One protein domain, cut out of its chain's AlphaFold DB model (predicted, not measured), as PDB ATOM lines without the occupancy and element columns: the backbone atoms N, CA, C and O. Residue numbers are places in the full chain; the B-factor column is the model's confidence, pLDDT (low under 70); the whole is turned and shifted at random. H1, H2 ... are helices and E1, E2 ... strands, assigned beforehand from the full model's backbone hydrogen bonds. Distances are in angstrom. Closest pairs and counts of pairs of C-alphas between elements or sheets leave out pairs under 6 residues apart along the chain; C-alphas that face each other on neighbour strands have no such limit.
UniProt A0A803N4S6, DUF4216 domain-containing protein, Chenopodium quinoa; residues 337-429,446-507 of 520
ATOM      1  N   GLU A 337      13.508 -11.706 -36.283       58.19
ATOM      2  CA  GLU A 337      14.802 -11.537 -35.628       58.19
ATOM      3  C   GLU A 337      15.545 -12.859 -35.370       58.19
ATOM      4  O   GLU A 337      16.771 -12.895 -35.452       58.19
ATOM      5  N   GLU A 338      14.841 -13.974 -35.149       57.06
ATOM      6  CA  GLU A 338      15.468 -15.300 -35.015       57.06
ATOM      7  C   GLU A 338      16.074 -15.765 -36.348       57.06
ATOM      8  O   GLU A 338      17.092 -16.453 -36.368       57.06
ATOM      9  N   LYS A 339      15.498 -15.338 -37.481       56.56
ATOM     10  CA  LYS A 339      15.984 -15.675 -38.833       56.56
ATOM     11  C   LYS A 339      17.284 -14.956 -39.198       56.56
ATOM     12  O   LYS A 339      17.949 -15.380 -40.140       56.56
ATOM     13  N   LEU A 340      17.645 -13.895 -38.470       54.53
ATOM     14  CA  LEU A 340      18.902 -13.159 -38.641       54.53
ATOM     15  C   LEU A 340      20.088 -13.821 -37.920       54.53
ATOM     16  O   LEU A 340      21.228 -13.466 -38.201       54.53
ATOM     17  N   LYS A 341      19.839 -14.773 -37.007       54.00
ATOM     18  CA  LYS A 341      20.886 -15.434 -36.206       54.00
ATOM     19  C   LYS A 341      21.627 -16.562 -36.925       54.00
ATOM     20  O   LYS A 341      22.649 -17.016 -36.429       54.00
ATOM     21  N   LEU A 342      21.107 -17.063 -38.044       53.66
ATOM     22  CA  LEU A 342      21.662 -18.256 -38.683       53.66
ATOM     23  C   LEU A 342      22.738 -17.893 -39.708       53.66
ATOM     24  O   LEU A 342      22.510 -17.068 -40.597       53.66
ATOM     25  N   THR A 343      23.880 -18.578 -39.646       55.06
ATOM     26  CA  THR A 343      24.909 -18.468 -40.686       55.06
ATOM     27  C   THR A 343      24.380 -19.001 -42.026       55.06
ATOM     28  O   THR A 343      23.482 -19.848 -42.095       55.06
ATOM     29  N   THR A 344      24.938 -18.515 -43.137       53.06
ATOM     30  CA  THR A 344      24.479 -18.863 -44.496       53.06
ATOM     31  C   THR A 344      24.716 -20.328 -44.881       53.06
ATOM     32  O   THR A 344      24.127 -20.799 -45.860       53.06
ATOM     33  N   THR A 345      25.546 -21.054 -44.127       49.78
ATOM     34  CA  THR A 345      25.812 -22.490 -44.310       49.78
ATOM     35  C   THR A 345      24.836 -23.336 -43.491       49.78
ATOM     36  O   THR A 345      24.129 -24.149 -44.096       49.78
ATOM     37  N   LEU A 346      24.687 -23.055 -42.181       52.41
ATOM     38  CA  LEU A 346      23.634 -23.622 -41.317       52.41
ATOM     39  C   LEU A 346      22.266 -23.540 -42.007       52.41
ATOM     40  O   LEU A 346      21.556 -24.536 -42.149       52.41
ATOM     41  N   MET A 347      21.925 -22.349 -42.517       53.81
ATOM     42  CA  MET A 347      20.647 -22.096 -43.184       53.81
ATOM     43  C   MET A 347      20.356 -23.014 -44.361       53.81
ATOM     44  O   MET A 347      19.188 -23.257 -44.645       53.81
ATOM     45  N   ARG A 348      21.365 -23.485 -45.099       56.19
ATOM     46  CA  ARG A 348      21.123 -24.250 -46.328       56.19
ATOM     47  C   ARG A 348      20.883 -25.725 -46.028       56.19
ATOM     48  O   ARG A 348      19.925 -26.289 -46.547       56.19
ATOM     49  N   VAL A 349      21.710 -26.316 -45.164       58.66
ATOM     50  CA  VAL A 349      21.602 -27.731 -44.777       58.66
ATOM     51  C   VAL A 349      20.375 -27.945 -43.894       58.66
ATOM     52  O   VAL A 349      19.491 -28.730 -44.236       58.66
ATOM     53  N   CYS A 350      20.252 -27.172 -42.813       59.44
ATOM     54  CA  CYS A 350      19.181 -27.359 -41.843       59.44
ATOM     55  C   CYS A 350      17.810 -26.977 -42.396       59.44
ATOM     56  O   CYS A 350      16.830 -27.620 -42.048       59.44
ATOM     57  N   ARG A 351      17.700 -25.982 -43.287       56.03
ATOM     58  CA  ARG A 351      16.399 -25.647 -43.891       56.03
ATOM     59  C   ARG A 351      15.918 -26.711 -44.871       56.03
ATOM     60  O   ARG A 351      14.710 -26.902 -44.939       56.03
ATOM     61  N   LYS A 352      16.811 -27.390 -45.605       64.19
ATOM     62  CA  LYS A 352      16.427 -28.526 -46.457       64.19
ATOM     63  C   LYS A 352      15.952 -29.687 -45.575       64.19
ATOM     64  O   LYS A 352      14.765 -30.006 -45.586       64.19
ATOM     65  N   LEU A 353      16.836 -30.175 -44.702       66.75
ATOM     66  CA  LEU A 353      16.567 -31.307 -43.813       66.75
ATOM     67  C   LEU A 353      15.345 -31.087 -42.911       66.75
ATOM     68  O   LEU A 353      14.460 -31.930 -42.848       66.75
ATOM     69  N   ALA A 354      15.251 -29.947 -42.226       66.38
ATOM     70  CA  ALA A 354      14.134 -29.688 -41.324       66.38
ATOM     71  C   ALA A 354      12.806 -29.548 -42.092       66.38
ATOM     72  O   ALA A 354      11.768 -29.961 -41.588       66.38
ATOM     73  N   VAL A 355      12.798 -29.016 -43.322       63.19
ATOM     74  CA  VAL A 355      11.574 -28.999 -44.145       63.19
ATOM     75  C   VAL A 355      11.189 -30.412 -44.592       63.19
ATOM     76  O   VAL A 355      10.006 -30.746 -44.551       63.19
ATOM     77  N   GLU A 356      12.154 -31.263 -44.937       65.94
ATOM     78  CA  GLU A 356      11.926 -32.678 -45.267       65.94
ATOM     79  C   GLU A 356      11.384 -33.462 -44.061       65.94
ATOM     80  O   GLU A 356      10.344 -34.110 -44.173       65.94
ATOM     81  N   MET A 357      11.996 -33.318 -42.881       71.44
ATOM     82  CA  MET A 357      11.515 -33.906 -41.621       71.44
ATOM     83  C   MET A 357      10.111 -33.410 -41.254       71.44
ATOM     84  O   MET A 357       9.254 -34.201 -40.868       71.44
ATOM     85  N   LYS A 358       9.830 -32.111 -41.427       69.88
ATOM     86  CA  LYS A 358       8.507 -31.525 -41.158       69.88
ATOM     87  C   LYS A 358       7.418 -32.070 -42.083       69.88
ATOM     88  O   LYS A 358       6.289 -32.261 -41.636       69.88
ATOM     89  N   ASN A 359       7.736 -32.258 -43.362       70.88
ATOM     90  CA  ASN A 359       6.766 -32.668 -44.375       70.88
ATOM     91  C   ASN A 359       6.568 -34.191 -44.406       70.88
ATOM     92  O   ASN A 359       5.445 -34.645 -44.599       70.88
ATOM     93  N   GLY A 360       7.638 -34.968 -44.206       65.62
ATOM     94  CA  GLY A 360       7.616 -36.435 -44.226       65.62
ATOM     95  C   GLY A 360       7.481 -37.104 -42.855       65.62
ATOM     96  O   GLY A 360       7.388 -38.323 -42.795       65.62
ATOM     97  N   GLY A 361       7.517 -36.349 -41.751       66.81
ATOM     98  CA  GLY A 361       7.521 -36.903 -40.390       66.81
ATOM     99  C   GLY A 361       8.798 -37.674 -40.023       66.81
ATOM    100  O   GLY A 361       8.807 -38.380 -39.017       66.81
ATOM    101  N   LYS A 362       9.859 -37.557 -40.837       76.19
ATOM    102  CA  LYS A 362      11.127 -38.278 -40.668       76.19
ATOM    103  C   LYS A 362      11.851 -37.820 -39.396       76.19
ATOM    104  O   LYS A 362      11.909 -36.624 -39.103       76.19
ATOM    105  N   THR A 363      12.441 -38.771 -38.682       83.00
ATOM    106  CA  THR A 363      13.287 -38.558 -37.500       83.00
ATOM    107  C   THR A 363      14.662 -39.181 -37.725       83.00
ATOM    108  O   THR A 363      14.823 -40.061 -38.570       83.00
ATOM    109  N   ILE A 364      15.664 -38.715 -36.980       83.31
ATOM    110  CA  ILE A 364      17.029 -39.248 -37.017       83.31
ATOM    111  C   ILE A 364      17.280 -40.000 -35.699       83.31
ATOM    112  O   ILE A 364      17.400 -39.346 -34.658       83.31
ATOM    113  N   PRO A 365      17.309 -41.346 -35.701       86.12
ATOM    114  CA  PRO A 365      17.612 -42.133 -34.511       86.12
ATOM    115  C   PRO A 365      19.122 -42.148 -34.238       86.12
ATOM    116  O   PRO A 365      19.927 -42.427 -35.124       86.12
ATOM    117  N   ILE A 366      19.509 -41.877 -32.994       87.31
ATOM    118  CA  ILE A 366      20.892 -41.899 -32.513       87.31
ATOM    119  C   ILE A 366      20.934 -42.744 -31.240       87.31
ATOM    120  O   ILE A 366      20.330 -42.380 -30.231       87.31
ATOM    121  N   ARG A 367      21.660 -43.864 -31.280       87.38
ATOM    122  CA  ARG A 367      21.858 -44.747 -30.124       87.38
ATOM    123  C   ARG A 367      23.121 -44.353 -29.374       87.38
ATOM    124  O   ARG A 367      24.224 -44.504 -29.894       87.38
ATOM    125  N   ILE A 368      22.953 -43.886 -28.142       83.94
ATOM    126  CA  ILE A 368      24.038 -43.539 -27.225       83.94
ATOM    127  C   ILE A 368      24.319 -44.768 -26.346       83.94
ATOM    128  O   ILE A 368      23.468 -45.129 -25.528       83.94
ATOM    129  N   PRO A 369      25.476 -45.441 -26.489       75.88
ATOM    130  CA  PRO A 369      25.762 -46.636 -25.709       75.88
ATOM    131  C   PRO A 369      26.120 -46.303 -24.252       75.88
ATOM    132  O   PRO A 369      26.656 -45.235 -23.946       75.88
ATOM    133  N   ASN A 370      25.890 -47.266 -23.354       71.44
ATOM    134  CA  ASN A 370      26.095 -47.125 -21.906       71.44
ATOM    135  C   ASN A 370      27.491 -46.585 -21.524       71.44
ATOM    136  O   ASN A 370      27.614 -45.727 -20.656       71.44
ATOM    137  N   ASN A 371      28.553 -47.004 -22.221       72.62
ATOM    138  CA  ASN A 371      29.923 -46.552 -21.945       72.62
ATOM    139  C   ASN A 371      30.184 -45.057 -22.230       72.62
ATOM    140  O   ASN A 371      31.275 -44.578 -21.928       72.62
ATOM    141  N   VAL A 372      29.230 -44.326 -22.819       74.75
ATOM    142  CA  VAL A 372      29.369 -42.897 -23.121       74.75
ATOM    143  C   VAL A 372      28.864 -42.013 -21.978       74.75
ATOM    144  O   VAL A 372      29.580 -41.095 -21.584       74.75
ATOM    145  N   ILE A 373      27.665 -42.281 -21.443       74.00
ATOM    146  CA  ILE A 373      27.009 -41.451 -20.405       74.00
ATOM    147  C   ILE A 373      26.593 -42.220 -19.134       74.00
ATOM    148  O   ILE A 373      25.875 -41.666 -18.302       74.00
ATOM    149  N   TYR A 374      27.045 -43.472 -18.974       68.19
ATOM    150  CA  TYR A 374      26.650 -44.427 -17.916       68.19
ATOM    151  C   TYR A 374      25.155 -44.796 -17.910       68.19
ATOM    152  O   TYR A 374      24.605 -45.237 -16.900       68.19
ATOM    153  N   ASN A 375      24.502 -44.612 -19.057       69.38
ATOM    154  CA  ASN A 375      23.125 -44.985 -19.335       69.38
ATOM    155  C   ASN A 375      23.013 -45.292 -20.838       69.38
ATOM    156  O   ASN A 375      23.631 -44.595 -21.644       69.38
ATOM    157  N   GLU A 376      22.272 -46.328 -21.231       74.31
ATOM    158  CA  GLU A 376      21.992 -46.579 -22.651       74.31
ATOM    159  C   GLU A 376      20.748 -45.786 -23.064       74.31
ATOM    160  O   GLU A 376      19.705 -45.880 -22.419       74.31
ATOM    161  N   GLN A 377      20.866 -44.973 -24.116       77.88
ATOM    162  CA  GLN A 377      19.818 -44.035 -24.512       77.88
ATOM    163  C   GLN A 377      19.639 -43.999 -26.032       77.88
ATOM    164  O   GLN A 377      20.522 -43.541 -26.756       77.88
ATOM    165  N   ASP A 378      18.458 -44.384 -26.510       81.25
ATOM    166  CA  ASP A 378      18.026 -44.097 -27.879       81.25
ATOM    167  C   ASP A 378      17.399 -42.695 -27.940       81.25
ATOM    168  O   ASP A 378      16.396 -42.407 -27.281       81.25
ATOM    169  N   VAL A 379      17.997 -41.804 -28.732       85.81
ATOM    170  CA  VAL A 379      17.531 -40.429 -28.954       85.81
ATOM    171  C   VAL A 379      17.047 -40.294 -30.393       85.81
ATOM    172  O   VAL A 379      17.837 -40.371 -31.329       85.81
ATOM    173  N   CYS A 380      15.755 -40.033 -30.589       83.69
ATOM    174  CA  CYS A 380      15.221 -39.649 -31.895       83.69
ATOM    175  C   CYS A 380      15.198 -38.125 -32.010       83.69
ATOM    176  O   CYS A 380      14.391 -37.482 -31.346       83.69
ATOM    177  N   ILE A 381      16.047 -37.565 -32.870       84.25
ATOM    178  CA  ILE A 381      16.020 -36.144 -33.222       84.25
ATOM    179  C   ILE A 381      14.897 -35.911 -34.234       84.25
ATOM    180  O   ILE A 381      14.887 -36.511 -35.314       84.25
ATOM    181  N   ASP A 382      13.953 -35.037 -33.896       82.19
ATOM    182  CA  ASP A 382      12.839 -34.658 -34.766       82.19
ATOM    183  C   ASP A 382      13.011 -33.247 -35.378       82.19
ATOM    184  O   ASP A 382      14.047 -32.584 -35.245       82.19
ATOM    185  N   TYR A 383      11.988 -32.780 -36.101       77.06
ATOM    186  CA  TYR A 383      11.952 -31.422 -36.657       77.06
ATOM    187  C   TYR A 383      12.021 -30.322 -35.579       77.06
ATOM    188  O   TYR A 383      12.562 -29.242 -35.831       77.06
ATOM    189  N   GLU A 384      11.464 -30.570 -34.395       77.62
ATOM    190  CA  GLU A 384      11.426 -29.622 -33.285       77.62
ATOM    191  C   GLU A 384      12.804 -29.472 -32.657       77.62
ATOM    192  O   GLU A 384      13.255 -28.344 -32.473       77.62
ATOM    193  N   ASP A 385      13.503 -30.584 -32.419       80.25
ATOM    194  CA  ASP A 385      14.891 -30.586 -31.967       80.25
ATOM    195  C   ASP A 385      15.798 -29.874 -32.986       80.25
ATOM    196  O   ASP A 385      16.551 -28.969 -32.614       80.25
ATOM    197  N   MET A 386      15.687 -30.219 -34.276       77.12
ATOM    198  CA  MET A 386      16.430 -29.554 -35.354       77.12
ATOM    199  C   MET A 386      16.167 -28.047 -35.392       77.12
ATOM    200  O   MET A 386      17.106 -27.254 -35.484       77.12
ATOM    201  N   ARG A 387      14.903 -27.622 -35.287       75.38
ATOM    202  CA  ARG A 387      14.555 -26.199 -35.251       75.38
ATOM    203  C   ARG A 387      15.118 -25.524 -34.001       75.38
ATOM    204  O   ARG A 387      15.755 -24.481 -34.118       75.38
ATOM    205  N   ASP A 388      14.866 -26.069 -32.819       77.06
ATOM    206  CA  ASP A 388      15.196 -25.394 -31.564       77.06
ATOM    207  C   ASP A 388      16.717 -25.233 -31.399       77.06
ATOM    208  O   ASP A 388      17.167 -24.171 -30.961       77.06
ATOM    209  N   TRP A 389      17.510 -26.196 -31.885       79.00
ATOM    210  CA  TRP A 389      18.965 -26.055 -31.991       79.00
ATOM    211  C   TRP A 389      19.385 -24.987 -33.010       79.00
ATOM    212  O   TRP A 389      20.177 -24.107 -32.677       79.00
ATOM    213  N   CYS A 390      18.848 -25.009 -34.237       71.44
ATOM    214  CA  CYS A 390      19.259 -24.082 -35.302       71.44
ATOM    215  C   CYS A 390      18.940 -22.612 -34.991       71.44
ATOM    216  O   CYS A 390      19.750 -21.733 -35.273       71.44
ATOM    217  N   TYR A 391      17.777 -22.335 -34.397       71.12
ATOM    218  CA  TYR A 391      17.326 -20.971 -34.092       71.12
ATOM    219  C   TYR A 391      17.821 -20.448 -32.728       71.12
ATOM    220  O   TYR A 391      17.347 -19.408 -32.269       71.12
ATOM    221  N   GLN A 392      18.768 -21.146 -32.082       71.62
ATOM    222  CA  GLN A 392      19.296 -20.814 -30.748       71.62
ATOM    223  C   GLN A 392      18.174 -20.604 -29.720       71.62
ATOM    224  O   GLN A 392      18.109 -19.592 -29.016       71.62
ATOM    225  N   ARG A 393      17.235 -21.553 -29.690       73.25
ATOM    226  CA  ARG A 393      16.147 -21.600 -28.711       73.25
ATOM    227  C   ARG A 393      16.610 -22.401 -27.491       73.25
ATOM    228  O   ARG A 393      17.745 -22.864 -27.418       73.25
ATOM    229  N   MET A 394      15.728 -22.551 -26.507       73.75
ATOM    230  CA  MET A 394      16.007 -23.372 -25.330       73.75
ATOM    231  C   MET A 394      16.095 -24.852 -25.732       73.75
ATOM    232  O   MET A 394      15.075 -25.477 -26.014       73.75
ATOM    233  N   ILE A 395      17.314 -25.383 -25.761       76.62
ATOM    234  CA  ILE A 395      17.611 -26.775 -26.120       76.62
ATOM    235  C   ILE A 395      17.395 -27.737 -24.941       76.62
ATOM    236  O   ILE A 395      17.457 -27.340 -23.776       76.62
ATOM    237  N   GLY A 396      17.096 -28.998 -25.254       75.38
ATOM    238  CA  GLY A 396      16.750 -30.044 -24.291       75.38
ATOM    239  C   GLY A 396      17.867 -31.060 -24.042       75.38
ATOM    240  O   GLY A 396      18.959 -30.982 -24.602       75.38
ATOM    241  N   ALA A 397      17.567 -32.057 -23.202       78.75
ATOM    242  CA  ALA A 397      18.486 -33.154 -22.894       78.75
ATOM    243  C   ALA A 397      18.875 -33.973 -24.143       78.75
ATOM    244  O   ALA A 397      20.025 -34.383 -24.251       78.75
ATOM    245  N   SER A 398      17.962 -34.141 -25.112       82.38
ATOM    246  CA  SER A 398      18.214 -34.780 -26.419       82.38
ATOM    247  C   SER A 398      19.449 -34.197 -27.110       82.38
ATOM    248  O   SER A 398      20.346 -34.930 -27.530       82.38
ATOM    249  N   HIS A 399      19.531 -32.868 -27.170       84.69
ATOM    250  CA  HIS A 399      20.642 -32.137 -27.773       84.69
ATOM    251  C   HIS A 399      21.952 -32.276 -26.998       84.69
ATOM    252  O   HIS A 399      23.011 -32.449 -27.598       84.69
ATOM    253  N   ILE A 400      21.893 -32.207 -25.666       87.38
ATOM    254  CA  ILE A 400      23.082 -32.306 -24.812       87.38
ATOM    255  C   ILE A 400      23.650 -33.730 -24.839       87.38
ATOM    256  O   ILE A 400      24.849 -33.879 -25.059       87.38
ATOM    257  N   SER A 401      22.816 -34.767 -24.707       87.75
ATOM    258  CA  SER A 401      23.253 -36.169 -24.786       87.75
ATOM    259  C   SER A 401      23.866 -36.500 -26.155       87.75
ATOM    260  O   SER A 401      24.933 -37.106 -26.223       87.75
ATOM    261  N   THR A 402      23.262 -36.040 -27.257       89.75
ATOM    262  CA  THR A 402      23.830 -36.241 -28.609       89.75
ATOM    263  C   THR A 402      25.124 -35.451 -28.831       89.75
ATOM    264  O   THR A 402      26.048 -35.963 -29.461       89.75
ATOM    265  N   PHE A 403      25.269 -34.253 -28.249       91.69
ATOM    266  CA  PHE A 403      26.550 -33.540 -28.271       91.69
ATOM    267  C   PHE A 403      27.624 -34.237 -27.417       91.69
ATOM    268  O   PHE A 403      28.774 -34.321 -27.837       91.69
ATOM    269  N   MET A 404      27.263 -34.796 -26.256       90.81
ATOM    270  CA  MET A 404      28.167 -35.619 -25.437       90.81
ATOM    271  C   MET A 404      28.626 -36.878 -26.186       90.81
ATOM    272  O   MET A 404      29.803 -37.222 -26.108       90.81
ATOM    273  N   MET A 405      27.748 -37.518 -26.967       91.88
ATOM    274  CA  MET A 405      28.130 -38.628 -27.848       91.88
ATOM    275  C   MET A 405      29.175 -38.198 -28.884       91.88
ATOM    276  O   MET A 405      30.231 -38.821 -28.971       91.88
ATOM    277  N   HIS A 406      28.948 -37.081 -29.582       92.88
ATOM    278  CA  HIS A 406      29.928 -36.536 -30.525       92.88
ATOM    279  C   HIS A 406      31.283 -36.217 -29.864       92.88
ATOM    280  O   HIS A 406      32.346 -36.551 -30.394       92.88
ATOM    281  N   LEU A 407      31.262 -35.588 -28.683       91.38
ATOM    282  CA  LEU A 407      32.476 -35.292 -27.925       91.38
ATOM    283  C   LEU A 407      33.184 -36.570 -27.454       91.38
ATOM    284  O   LEU A 407      34.413 -36.604 -27.447       91.38
ATOM    285  N   SER A 408      32.444 -37.625 -27.112       90.19
ATOM    286  CA  SER A 408      33.004 -38.929 -26.751       90.19
ATOM    287  C   SER A 408      33.702 -39.603 -27.928       90.19
ATOM    288  O   SER A 408      34.840 -40.044 -27.773       90.19
ATOM    289  N   GLU A 409      33.102 -39.619 -29.121       90.31
ATOM    290  CA  GLU A 409      33.776 -40.097 -30.339       90.31
ATOM    291  C   GLU A 409      35.076 -39.327 -30.597       90.31
ATOM    292  O   GLU A 409      36.118 -39.924 -30.864       90.31
ATOM    293  N   MET A 410      35.037 -37.998 -30.459       90.44
ATOM    294  CA  MET A 410      36.208 -37.141 -30.630       90.44
ATOM    295  C   MET A 410      37.307 -37.445 -29.595       90.44
ATOM    296  O   MET A 410      38.485 -37.486 -29.946       90.44
ATOM    297  N   VAL A 411      36.940 -37.685 -28.334       85.88
ATOM    298  CA  VAL A 411      37.853 -38.075 -27.246       85.88
ATOM    299  C   VAL A 411      38.478 -39.455 -27.508       85.88
ATOM    300  O   VAL A 411      39.691 -39.619 -27.351       85.88
ATOM    301  N   HIS A 412      37.691 -40.430 -27.970       87.62
ATOM    302  CA  HIS A 412      38.180 -41.760 -28.348       87.62
ATOM    303  C   HIS A 412      39.132 -41.696 -29.550       87.62
ATOM    304  O   HIS A 412      40.244 -42.217 -29.474       87.62
ATOM    305  N   ALA A 413      38.756 -40.986 -30.619       89.12
ATOM    306  CA  ALA A 413      39.589 -40.793 -31.810       89.12
ATOM    307  C   ALA A 413      40.910 -40.058 -31.512       89.12
ATOM    308  O   ALA A 413      41.897 -40.230 -32.223       89.12
ATOM    309  N   GLN A 414      40.942 -39.247 -30.451       87.50
ATOM    310  CA  GLN A 414      42.132 -38.537 -29.979       87.50
ATOM    311  C   GLN A 414      42.946 -39.320 -28.929       87.50
ATOM    312  O   GLN A 414      43.936 -38.788 -28.426       87.50
ATOM    313  N   GLY A 415      42.553 -40.556 -28.587       84.19
ATOM    314  CA  GLY A 415      43.287 -41.429 -27.663       84.19
ATOM    315  C   GLY A 415      43.267 -40.986 -26.195       84.19
ATOM    316  O   GLY A 415      44.164 -41.349 -25.438       84.19
ATOM    317  N   ILE A 416      42.276 -40.184 -25.785       81.44
ATOM    318  CA  ILE A 416      42.213 -39.541 -24.456       81.44
ATOM    319  C   ILE A 416      40.981 -39.944 -23.623       81.44
ATOM    320  O   ILE A 416      40.651 -39.271 -22.648       81.44
ATOM    321  N   SER A 417      40.309 -41.049 -23.959       77.69
ATOM    322  CA  SER A 417      39.111 -41.535 -23.244       77.69
ATOM    323  C   SER A 417      39.332 -41.848 -21.763       77.69
ATOM    324  O   SER A 417      38.421 -41.661 -20.967       77.69
ATOM    325  N   GLY A 418      40.551 -42.211 -21.353       74.31
ATOM    326  CA  GLY A 418      40.890 -42.392 -19.934       74.31
ATOM    327  C   GLY A 418      40.893 -41.105 -19.090       74.31
ATOM    328  O   GLY A 418      40.971 -41.197 -17.869       74.31
ATOM    329  N   PHE A 419      40.822 -39.917 -19.706       73.75
ATOM    330  CA  PHE A 419      40.858 -38.624 -19.006       73.75
ATOM    331  C   PHE A 419      39.491 -37.936 -18.886       73.75
ATOM    332  O   PHE A 419      39.345 -37.030 -18.067       73.75
ATOM    333  N   TYR A 420      38.506 -38.329 -19.700       78.56
ATOM    334  CA  TYR A 420      37.225 -37.630 -19.817       78.56
ATOM    335  C   TYR A 420      36.068 -38.627 -19.881       78.56
ATOM    336  O   TYR A 420      35.977 -39.417 -20.816       78.56
ATOM    337  N   GLY A 421      35.162 -38.543 -18.906       79.00
ATOM    338  CA  GLY A 421      33.870 -39.228 -18.921       79.00
ATOM    339  C   GLY A 421      32.726 -38.223 -19.020       79.00
ATOM    340  O   GLY A 421      32.843 -37.096 -18.535       79.00
ATOM    341  N   PHE A 422      31.614 -38.641 -19.620       82.38
ATOM    342  CA  PHE A 422      30.375 -37.867 -19.673       82.38
ATOM    343  C   PHE A 422      29.335 -38.513 -18.750       82.38
ATOM    344  O   PHE A 422      29.482 -39.657 -18.329       82.38
ATOM    345  N   CYS A 423      28.300 -37.764 -18.389       76.81
ATOM    346  CA  CYS A 423      27.236 -38.221 -17.500       76.81
ATOM    347  C   CYS A 423      25.904 -37.733 -18.061       76.81
ATOM    348  O   CYS A 423      25.814 -36.590 -18.517       76.81
ATOM    349  N   ASP A 424      24.890 -38.598 -18.047       74.19
ATOM    350  CA  ASP A 424      23.564 -38.290 -18.574       74.19
ATOM    351  C   ASP A 424      22.993 -37.033 -17.889       74.19
ATOM    352  O   ASP A 424      22.797 -36.974 -16.670       74.19
ATOM    353  N   SER A 425      22.715 -36.013 -18.706       68.31
ATOM    354  CA  SER A 425      22.221 -34.706 -18.265       68.31
ATOM    355  C   SER A 425      20.937 -34.770 -17.424       68.31
ATOM    356  O   SER A 425      20.698 -33.871 -16.618       68.31
ATOM    357  N   ASN A 426      20.147 -35.845 -17.534       66.00
ATOM    358  CA  ASN A 426      18.945 -36.061 -16.725       66.00
ATOM    359  C   ASN A 426      19.253 -36.382 -15.249       66.00
ATOM    360  O   ASN A 426      18.412 -36.138 -14.381       66.00
ATOM    361  N   PHE A 427      20.451 -36.891 -14.947       61.31
ATOM    362  CA  PHE A 427      20.894 -37.226 -13.589       61.31
ATOM    363  C   PHE A 427      21.636 -36.061 -12.909       61.31
ATOM    364  O   PHE A 427      21.760 -36.034 -11.683       61.31
ATOM    365  N   ILE A 428      22.056 -35.048 -13.676       52.00
ATOM    366  CA  ILE A 428      22.715 -33.831 -13.176       52.00
ATOM    367  C   ILE A 428      21.656 -32.798 -12.750       52.00
ATOM    368  O   ILE A 428      21.515 -31.725 -13.336       52.00
ATOM    369  N   SER A 429      20.885 -33.117 -11.708       44.41
ATOM    370  CA  SER A 429      19.939 -32.167 -11.105       44.41
ATOM    371  C   SER A 429      20.588 -31.440  -9.920       44.41
ATOM    372  O   SER A 429      21.115 -32.102  -9.020       44.41
ATOM    373  N   VAL A 446      35.893 -20.322 -10.779       56.84
ATOM    374  CA  VAL A 446      36.280 -20.725 -12.130       56.84
ATOM    375  C   VAL A 446      35.859 -19.605 -13.069       56.84
ATOM    376  O   VAL A 446      34.673 -19.403 -13.340       56.84
ATOM    377  N   ARG A 447      36.837 -18.824 -13.534       66.44
ATOM    378  CA  ARG A 447      36.579 -17.733 -14.472       66.44
ATOM    379  C   ARG A 447      36.168 -18.360 -15.794       66.44
ATOM    380  O   ARG A 447      37.029 -18.854 -16.514       66.44
ATOM    381  N   CYS A 448      34.868 -18.364 -16.074       74.31
ATOM    382  CA  CYS A 448      34.266 -18.842 -17.313       74.31
ATOM    383  C   CYS A 448      33.523 -17.709 -18.054       74.31
ATOM    384  O   CYS A 448      33.034 -16.773 -17.406       74.31
ATOM    385  N   PRO A 449      33.434 -17.773 -19.396       82.31
ATOM    386  CA  PRO A 449      32.639 -16.841 -20.201       82.31
ATOM    387  C   PRO A 449      31.167 -16.833 -19.769       82.31
ATOM    388  O   PRO A 449      30.514 -17.867 -19.774       82.31
ATOM    389  N   ARG A 450      30.613 -15.674 -19.406       81.62
ATOM    390  CA  ARG A 450      29.236 -15.566 -18.895       81.62
ATOM    391  C   ARG A 450      28.249 -15.240 -20.013       81.62
ATOM    392  O   ARG A 450      28.512 -14.370 -20.842       81.62
ATOM    393  N   GLN A 451      27.103 -15.914 -20.010       78.25
ATOM    394  CA  GLN A 451      25.975 -15.578 -20.882       78.25
ATOM    395  C   GLN A 451      25.251 -14.306 -20.416       78.25
ATOM    396  O   GLN A 451      25.389 -13.887 -19.263       78.25
ATOM    397  N   GLY A 452      24.452 -13.716 -21.307       72.06
ATOM    398  CA  GLY A 452      23.540 -12.625 -20.965       72.06
ATOM    399  C   GLY A 452      22.228 -13.115 -20.339       72.06
ATOM    400  O   GLY A 452      22.107 -14.250 -19.881       72.06
ATOM    401  N   LEU A 453      21.204 -12.257 -20.371       62.06
ATOM    402  CA  LEU A 453      19.811 -12.623 -20.070       62.06
ATOM    403  C   LEU A 453      19.145 -13.299 -21.287       62.06
ATOM    404  O   LEU A 453      18.072 -12.893 -21.729       62.06
ATOM    405  N   ASP A 454      19.819 -14.292 -21.862       68.88
ATOM    406  CA  ASP A 454      19.385 -15.031 -23.047       68.88
ATOM    407  C   ASP A 454      19.049 -16.501 -22.717       68.88
ATOM    408  O   ASP A 454      19.031 -16.921 -21.557       68.88
ATOM    409  N   VAL A 455      18.715 -17.283 -23.748       74.44
ATOM    410  CA  VAL A 455      18.394 -18.718 -23.637       74.44
ATOM    411  C   VAL A 455      19.570 -19.621 -24.029       74.44
ATOM    412  O   VAL A 455      19.374 -20.813 -24.256       74.44
ATOM    413  N   ASN A 456      20.795 -19.086 -24.109       76.94
ATOM    414  CA  ASN A 456      21.930 -19.781 -24.717       76.94
ATOM    415  C   ASN A 456      22.655 -20.767 -23.779       76.94
ATOM    416  O   ASN A 456      23.687 -21.327 -24.153       76.94
ATOM    417  N   CYS A 457      22.128 -21.021 -22.578       78.56
ATOM    418  CA  CYS A 457      22.829 -21.749 -21.512       78.56
ATOM    419  C   CYS A 457      23.330 -23.134 -21.922       78.56
ATOM    420  O   CYS A 457      24.456 -23.499 -21.589       78.56
ATOM    421  N   GLY A 458      22.545 -23.885 -22.695       81.56
ATOM    422  CA  GLY A 458      22.965 -25.191 -23.194       81.56
ATOM    423  C   GLY A 458      24.123 -25.113 -24.202       81.56
ATOM    424  O   GLY A 458      24.999 -25.976 -24.183       81.56
ATOM    425  N   PHE A 459      24.200 -24.059 -25.023       83.19
ATOM    426  CA  PHE A 459      25.330 -23.851 -25.938       83.19
ATOM    427  C   PHE A 459      26.601 -23.440 -25.185       83.19
ATOM    428  O   PHE A 459      27.687 -23.898 -25.531       83.19
ATOM    429  N   TYR A 460      26.470 -22.646 -24.115       86.44
ATOM    430  CA  TYR A 460      27.576 -22.353 -23.195       86.44
ATOM    431  C   TYR A 460      28.095 -23.635 -22.532       86.44
ATOM    432  O   TYR A 460      29.300 -23.866 -22.526       86.44
ATOM    433  N   VAL A 461      27.203 -24.512 -22.054       86.81
ATOM    434  CA  VAL A 461      27.572 -25.834 -21.510       86.81
ATOM    435  C   VAL A 461      28.283 -26.693 -22.561       86.81
ATOM    436  O   VAL A 461      29.345 -27.243 -22.272       86.81
ATOM    437  N   GLY A 462      27.770 -26.755 -23.795       86.81
ATOM    438  CA  GLY A 462      28.446 -27.421 -24.912       86.81
ATOM    439  C   GLY A 462      29.858 -26.876 -25.152       86.81
ATOM    440  O   GLY A 462      30.821 -27.642 -25.233       86.81
ATOM    441  N   ARG A 463      30.010 -25.547 -25.179       88.88
ATOM    442  CA  ARG A 463      31.306 -24.891 -25.375       88.88
ATOM    443  C   ARG A 463      32.281 -25.155 -24.225       88.88
ATOM    444  O   ARG A 463      33.445 -25.445 -24.497       88.88
ATOM    445  N   TYR A 464      31.820 -25.160 -22.971       87.69
ATOM    446  CA  TYR A 464      32.648 -25.529 -21.818       87.69
ATOM    447  C   TYR A 464      33.162 -26.967 -21.912       87.69
ATOM    448  O   TYR A 464      34.335 -27.199 -21.626       87.69
ATOM    449  N   MET A 465      32.323 -27.929 -22.319       89.00
ATOM    450  CA  MET A 465      32.746 -29.325 -22.497       89.00
ATOM    451  C   MET A 465      33.793 -29.451 -23.613       89.00
ATOM    452  O   MET A 465      34.825 -30.096 -23.424       89.00
ATOM    453  N   LEU A 466      33.572 -28.779 -24.746       88.75
ATOM    454  CA  LEU A 466      34.511 -28.753 -25.869       88.75
ATOM    455  C   LEU A 466      35.871 -28.157 -25.470       88.75
ATOM    456  O   LEU A 466      36.909 -28.790 -25.666       88.75
ATOM    457  N   GLU A 467      35.872 -26.965 -24.873       86.75
ATOM    458  CA  GLU A 467      37.094 -26.284 -24.427       86.75
ATOM    459  C   GLU A 467      37.792 -27.046 -23.289       86.75
ATOM    460  O   GLU A 467      39.021 -27.049 -23.212       86.75
ATOM    461  N   THR A 468      37.035 -27.780 -22.464       84.75
ATOM    462  CA  THR A 468      37.578 -28.680 -21.438       84.75
ATOM    463  C   THR A 468      38.420 -29.792 -22.051       84.75
ATOM    464  O   THR A 468      39.590 -29.954 -21.694       84.75
ATOM    465  N   ILE A 469      37.866 -30.500 -23.037       85.88
ATOM    466  CA  ILE A 469      38.545 -31.581 -23.765       85.88
ATOM    467  C   ILE A 469      39.746 -31.044 -24.557       85.88
ATOM    468  O   ILE A 469      40.808 -31.674 -24.598       85.88
ATOM    469  N   GLN A 470      39.610 -29.865 -25.169       85.12
ATOM    470  CA  GLN A 470      40.696 -29.197 -25.894       85.12
ATOM    471  C   GLN A 470      41.826 -28.723 -24.968       85.12
ATOM    472  O   GLN A 470      42.978 -28.684 -25.396       85.12
ATOM    473  N   SER A 471      41.536 -28.404 -23.700       81.62
ATOM    474  CA  SER A 471      42.547 -27.938 -22.741       81.62
ATOM    475  C   SER A 471      43.590 -28.999 -22.373       81.62
ATOM    476  O   SER A 471      44.674 -28.637 -21.911       81.62
ATOM    477  N   ARG A 472      43.259 -30.292 -22.544       80.44
ATOM    478  CA  ARG A 472      44.078 -31.459 -22.155       80.44
ATOM    479  C   ARG A 472      44.490 -31.504 -20.677       80.44
ATOM    480  O   ARG A 472      45.428 -32.209 -20.317       80.44
ATOM    481  N   LYS A 473      43.796 -30.766 -19.806       72.38
ATOM    482  CA  LYS A 473      44.040 -30.779 -18.359       72.38
ATOM    483  C   LYS A 473      43.286 -31.937 -17.705       72.38
ATOM    484  O   LYS A 473      42.113 -32.148 -18.002       72.38
ATOM    485  N   SER A 474      43.947 -32.620 -16.772       65.12
ATOM    486  CA  SER A 474      43.372 -33.656 -15.897       65.12
ATOM    487  C   SER A 474      42.643 -33.093 -14.666       65.12
ATOM    488  O   SER A 474      42.110 -33.849 -13.862       65.12
ATOM    489  N   TYR A 475      42.635 -31.768 -14.498       65.44
ATOM    490  CA  TYR A 475      41.988 -31.058 -13.399       65.44
ATOM    491  C   TYR A 475      41.466 -29.696 -13.875       65.44
ATOM    492  O   TYR A 475      41.891 -29.179 -14.913       65.44
ATOM    493  N   VAL A 476      40.557 -29.100 -13.100       65.69
ATOM    494  CA  VAL A 476      40.006 -27.760 -13.347       65.69
ATOM    495  C   VAL A 476      40.767 -26.734 -12.498       65.69
ATOM    496  O   VAL A 476      40.439 -26.585 -11.326       65.69
ATOM    497  N   PRO A 477      41.793 -26.028 -13.020       63.22
ATOM    498  CA  PRO A 477      42.361 -24.879 -12.314       63.22
ATOM    499  C   PRO A 477      41.336 -23.749 -12.137       63.22
ATOM    500  O   PRO A 477      40.546 -23.490 -13.045       63.22
ATOM    501  N   ASP A 478      41.454 -22.993 -11.042       62.25
ATOM    502  CA  ASP A 478      40.660 -21.790 -10.696       62.25
ATOM    503  C   ASP A 478      40.548 -20.785 -11.860       62.25
ATOM    504  O   ASP A 478      39.576 -20.054 -12.044       62.25
ATOM    505  N   LYS A 479      41.589 -20.780 -12.688       65.94
ATOM    506  CA  LYS A 479      41.793 -19.935 -13.859       65.94
ATOM    507  C   LYS A 479      41.598 -20.711 -15.166       65.94
ATOM    508  O   LYS A 479      42.427 -20.673 -16.076       65.94
ATOM    509  N   TYR A 480      40.518 -21.489 -15.237       67.06
ATOM    510  CA  TYR A 480      40.301 -22.461 -16.310       67.06
ATOM    511  C   TYR A 480      40.299 -21.837 -17.705       67.06
ATOM    512  O   TYR A 480      41.079 -22.251 -18.567       67.06
ATOM    513  N   PHE A 481      39.472 -20.802 -17.878       69.31
ATOM    514  CA  PHE A 481      39.281 -20.083 -19.130       69.31
ATOM    515  C   PHE A 481      39.983 -18.712 -19.115       69.31
ATOM    516  O   PHE A 481      39.468 -17.735 -19.645       69.31
ATOM    517  N   ASP A 482      41.185 -18.627 -18.533       66.00
ATOM    518  CA  ASP A 482      41.964 -17.379 -18.378       66.00
ATOM    519  C   ASP A 482      42.216 -16.593 -19.680       66.00
ATOM    520  O   ASP A 482      42.462 -15.389 -19.652       66.00
ATOM    521  N   LYS A 483      42.185 -17.286 -20.824       69.44
ATOM    522  CA  LYS A 483      42.357 -16.717 -22.172       69.44
ATOM    523  C   LYS A 483      41.038 -16.544 -22.936       69.44
ATOM    524  O   LYS A 483      41.063 -16.076 -24.071       69.44
ATOM    525  N   ALA A 484      39.912 -16.968 -22.368       68.88
ATOM    526  CA  ALA A 484      38.613 -16.872 -23.017       68.88
ATOM    527  C   ALA A 484      38.003 -15.472 -22.823       68.88
ATOM    528  O   ALA A 484      38.316 -14.783 -21.848       68.88
ATOM    529  N   PRO A 485      37.128 -15.029 -23.741       77.62
ATOM    530  CA  PRO A 485      36.425 -13.761 -23.592       77.62
ATOM    531  C   PRO A 485      35.467 -13.778 -22.390       77.62
ATOM    532  O   PRO A 485      35.009 -14.826 -21.949       77.62
ATOM    533  N   ALA A 486      35.087 -12.598 -21.892       81.12
ATOM    534  CA  ALA A 486      34.135 -12.475 -20.781       81.12
ATOM    535  C   ALA A 486      32.732 -13.051 -21.086       81.12
ATOM    536  O   ALA A 486      31.965 -13.316 -20.165       81.12
ATOM    537  N   THR A 487      32.409 -13.241 -22.367       86.25
ATOM    538  CA  THR A 487      31.177 -13.832 -22.906       86.25
ATOM    539  C   THR A 487      31.516 -14.493 -24.247       86.25
ATOM    540  O   THR A 487      32.426 -14.018 -24.934       86.25
ATOM    541  N   TYR A 488      30.850 -15.583 -24.637       85.50
ATOM    542  CA  TYR A 488      31.130 -16.206 -25.934       85.50
ATOM    543  C   TYR A 488      30.571 -15.347 -27.072       85.50
ATOM    544  O   TYR A 488      29.415 -14.929 -27.053       85.50
ATOM    545  N   SER A 489      31.400 -15.092 -28.087       86.88
ATOM    546  CA  SER A 489      30.949 -14.431 -29.316       86.88
ATOM    547  C   SER A 489      29.973 -15.320 -30.092       86.88
ATOM    548  O   SER A 489      30.089 -16.543 -30.025       86.88
ATOM    549  N   GLN A 490      29.082 -14.719 -30.888       81.56
ATOM    550  CA  GLN A 490      28.143 -15.445 -31.756       81.56
ATOM    551  C   GLN A 490      28.850 -16.558 -32.548       81.56
ATOM    552  O   GLN A 490      28.467 -17.713 -32.436       81.56
ATOM    553  N   LYS A 491      29.980 -16.243 -33.196       84.31
ATOM    554  CA  LYS A 491      30.807 -17.211 -33.933       84.31
ATOM    555  C   LYS A 491      31.198 -18.447 -33.105       84.31
ATOM    556  O   LYS A 491      31.202 -19.551 -33.625       84.31
ATOM    557  N   MET A 492      31.529 -18.280 -31.822       84.75
ATOM    558  CA  MET A 492      31.909 -19.400 -30.944       84.75
ATOM    559  C   MET A 492      30.720 -20.291 -30.566       84.75
ATOM    560  O   MET A 492      30.922 -21.465 -30.250       84.75
ATOM    561  N   ILE A 493      29.504 -19.739 -30.583       83.81
ATOM    562  CA  ILE A 493      28.254 -20.492 -30.443       83.81
ATOM    563  C   ILE A 493      27.915 -21.186 -31.770       83.81
ATOM    564  O   ILE A 493      27.611 -22.376 -31.763       83.81
ATOM    565  N   ASP A 494      28.058 -20.478 -32.896       81.81
ATOM    566  CA  ASP A 494      27.858 -21.020 -34.242       81.81
ATOM    567  C   ASP A 494      28.777 -22.239 -34.486       81.81
ATOM    568  O   ASP A 494      28.292 -23.268 -34.946       81.81
ATOM    569  N   ASP A 495      30.056 -22.190 -34.068       84.56
ATOM    570  CA  ASP A 495      30.994 -23.332 -34.103       84.56
ATOM    571  C   ASP A 495      30.398 -24.598 -33.434       84.56
ATOM    572  O   ASP A 495      30.506 -25.709 -33.957       84.56
ATOM    573  N   VAL A 496      29.780 -24.445 -32.252       86.31
ATOM    574  CA  VAL A 496      29.176 -25.555 -31.487       86.31
ATOM    575  C   VAL A 496      27.930 -26.071 -32.200       86.31
ATOM    576  O   VAL A 496      27.694 -27.281 -32.233       86.31
ATOM    577  N   GLN A 497      27.153 -25.170 -32.807       83.06
ATOM    578  CA  GLN A 497      26.002 -25.564 -33.605       83.06
ATOM    579  C   GLN A 497      26.414 -26.352 -34.852       83.06
ATOM    580  O   GLN A 497      25.839 -27.414 -35.090       83.06
ATOM    581  N   ASP A 498      27.415 -25.877 -35.599       82.75
ATOM    582  CA  ASP A 498      27.954 -26.519 -36.805       82.75
ATOM    583  C   ASP A 498      28.531 -27.911 -36.504       82.75
ATOM    584  O   ASP A 498      28.291 -28.852 -37.266       82.75
ATOM    585  N   MET A 499      29.233 -28.081 -35.375       87.06
ATOM    586  CA  MET A 499      29.712 -29.393 -34.914       87.06
ATOM    587  C   MET A 499      28.556 -30.375 -34.683       87.06
ATOM    588  O   MET A 499      28.584 -31.489 -35.207       87.06
ATOM    589  N   TRP A 500      27.521 -29.968 -33.941       87.62
ATOM    590  CA  TRP A 500      26.364 -30.828 -33.666       87.62
ATOM    591  C   TRP A 500      25.564 -31.151 -34.930       87.62
ATOM    592  O   TRP A 500      25.212 -32.304 -35.156       87.62
ATOM    593  N   ILE A 501      25.332 -30.166 -35.803       82.25
ATOM    594  CA  ILE A 501      24.622 -30.373 -37.073       82.25
ATOM    595  C   ILE A 501      25.389 -31.369 -37.943       82.25
ATOM    596  O   ILE A 501      24.793 -32.309 -38.457       82.25
ATOM    597  N   THR A 502      26.710 -31.209 -38.050       84.75
ATOM    598  CA  THR A 502      27.595 -32.104 -38.813       84.75
ATOM    599  C   THR A 502      27.661 -33.515 -38.218       84.75
ATOM    600  O   THR A 502      27.916 -34.479 -38.937       84.75
ATOM    601  N   PHE A 503      27.450 -33.663 -36.909       88.12
ATOM    602  CA  PHE A 503      27.319 -34.963 -36.260       88.12
ATOM    603  C   PHE A 503      25.967 -35.622 -36.569       88.12
ATOM    604  O   PHE A 503      25.929 -36.776 -36.992       88.12
ATOM    605  N   VAL A 504      24.856 -34.893 -36.422       84.56
ATOM    606  CA  VAL A 504      23.512 -35.458 -36.618       84.56
ATOM    607  C   VAL A 504      23.206 -35.734 -38.094       84.56
ATOM    608  O   VAL A 504      22.555 -36.730 -38.396       84.56
ATOM    609  N   THR A 505      23.713 -34.939 -39.043       82.25
ATOM    610  CA  THR A 505      23.522 -35.229 -40.479       82.25
ATOM    611  C   THR A 505      24.208 -36.519 -40.927       82.25
ATOM    612  O   THR A 505      23.686 -37.184 -41.812       82.25
ATOM    613  N   LYS A 506      25.313 -36.933 -40.287       85.62
ATOM    614  CA  LYS A 506      25.949 -38.244 -40.536       85.62
ATOM    615  C   LYS A 506      25.109 -39.435 -40.072       85.62
ATOM    616  O   LYS A 506      25.360 -40.544 -40.522       85.62
ATOM    617  N   HIS A 507      24.158 -39.204 -39.170       84.50
ATOM    618  CA  HIS A 507      23.262 -40.225 -38.626       84.50
ATOM    619  C   HIS A 507      21.922 -40.294 -39.368       84.50
ATOM    620  O   HIS A 507      21.046 -41.059 -38.972       84.50
TER     621      HIS A 507
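AT A GLANCE: This is residues 337 to 429 and 446 to 507 of the 520 residues of the protein "DUF4216 domain-containing protein" of Chenopodium quinoa (UniProt A0A803N4S6). Two helices, H4 and H5, run side by side the same way, and H6 crosses both nearly at a right angle. A two-stranded antiparallel ribbon, E1 and E2, packs on H4 with short H2 at its tip, and the side-by-side pair H1 and H3 lies at the end where H4 begins. The printed part has 155 residues with six named helices and two named strands, in the order H1 E1 H2 E2 H3 H4 H5 H6; the class is mostly helix. It is compact, with a radius of gyration of the C-alphas of 15.8 A, and spans 48 by 36 by 29 A.

HOW THE PARTS SIT: Start at H1, residues 346 to 360, which touches H3, residues 383 to 390, opposite ways at a shallow tilt of 12 degrees; their closest C-alphas, of Ala 354 and Tyr 383, are 5.4 A apart. Along the chain between H1 and H3 comes E1, residues 364 to 368, antiparallel to its neighbour E2, residues 377 to 381; N 366 and O 379 are within hydrogen-bond range at 2.8 A. H4, residues 397 to 413, touches H5, residues 457 to 471, the same way at a shallow tilt of 10 degrees, closest at C-alphas 407 and 466, 7.2 A. H6, residues 490 to 505, touches H4, about perpendicular at 83 degrees, closest at C-alphas 403 and 500, 6.0 A. Every O i to N i+4 pair is within range in H1, H3, H4 and H5, and 11 of 12 in H6; H2, residues 370 to 373, is too short for one.

IN THESE COORDINATES: Find C-alpha 346 at (23.634, -23.622, -41.317), where H1 begins its 20.7 A. H4 runs 24.1 A, H5 20.7 A, and H6 22.1 A to C-alpha 505 at (23.522, -35.229, -40.479).

THE WHOLE: Residues 430 to 445 are cut out, a gap of 20.0 A between C-alphas 429 and 446. The link H5 to H6 is long, 18 residues. Confidence is under 70 in 45 residues, among them 337 to 356 and 474 to 484.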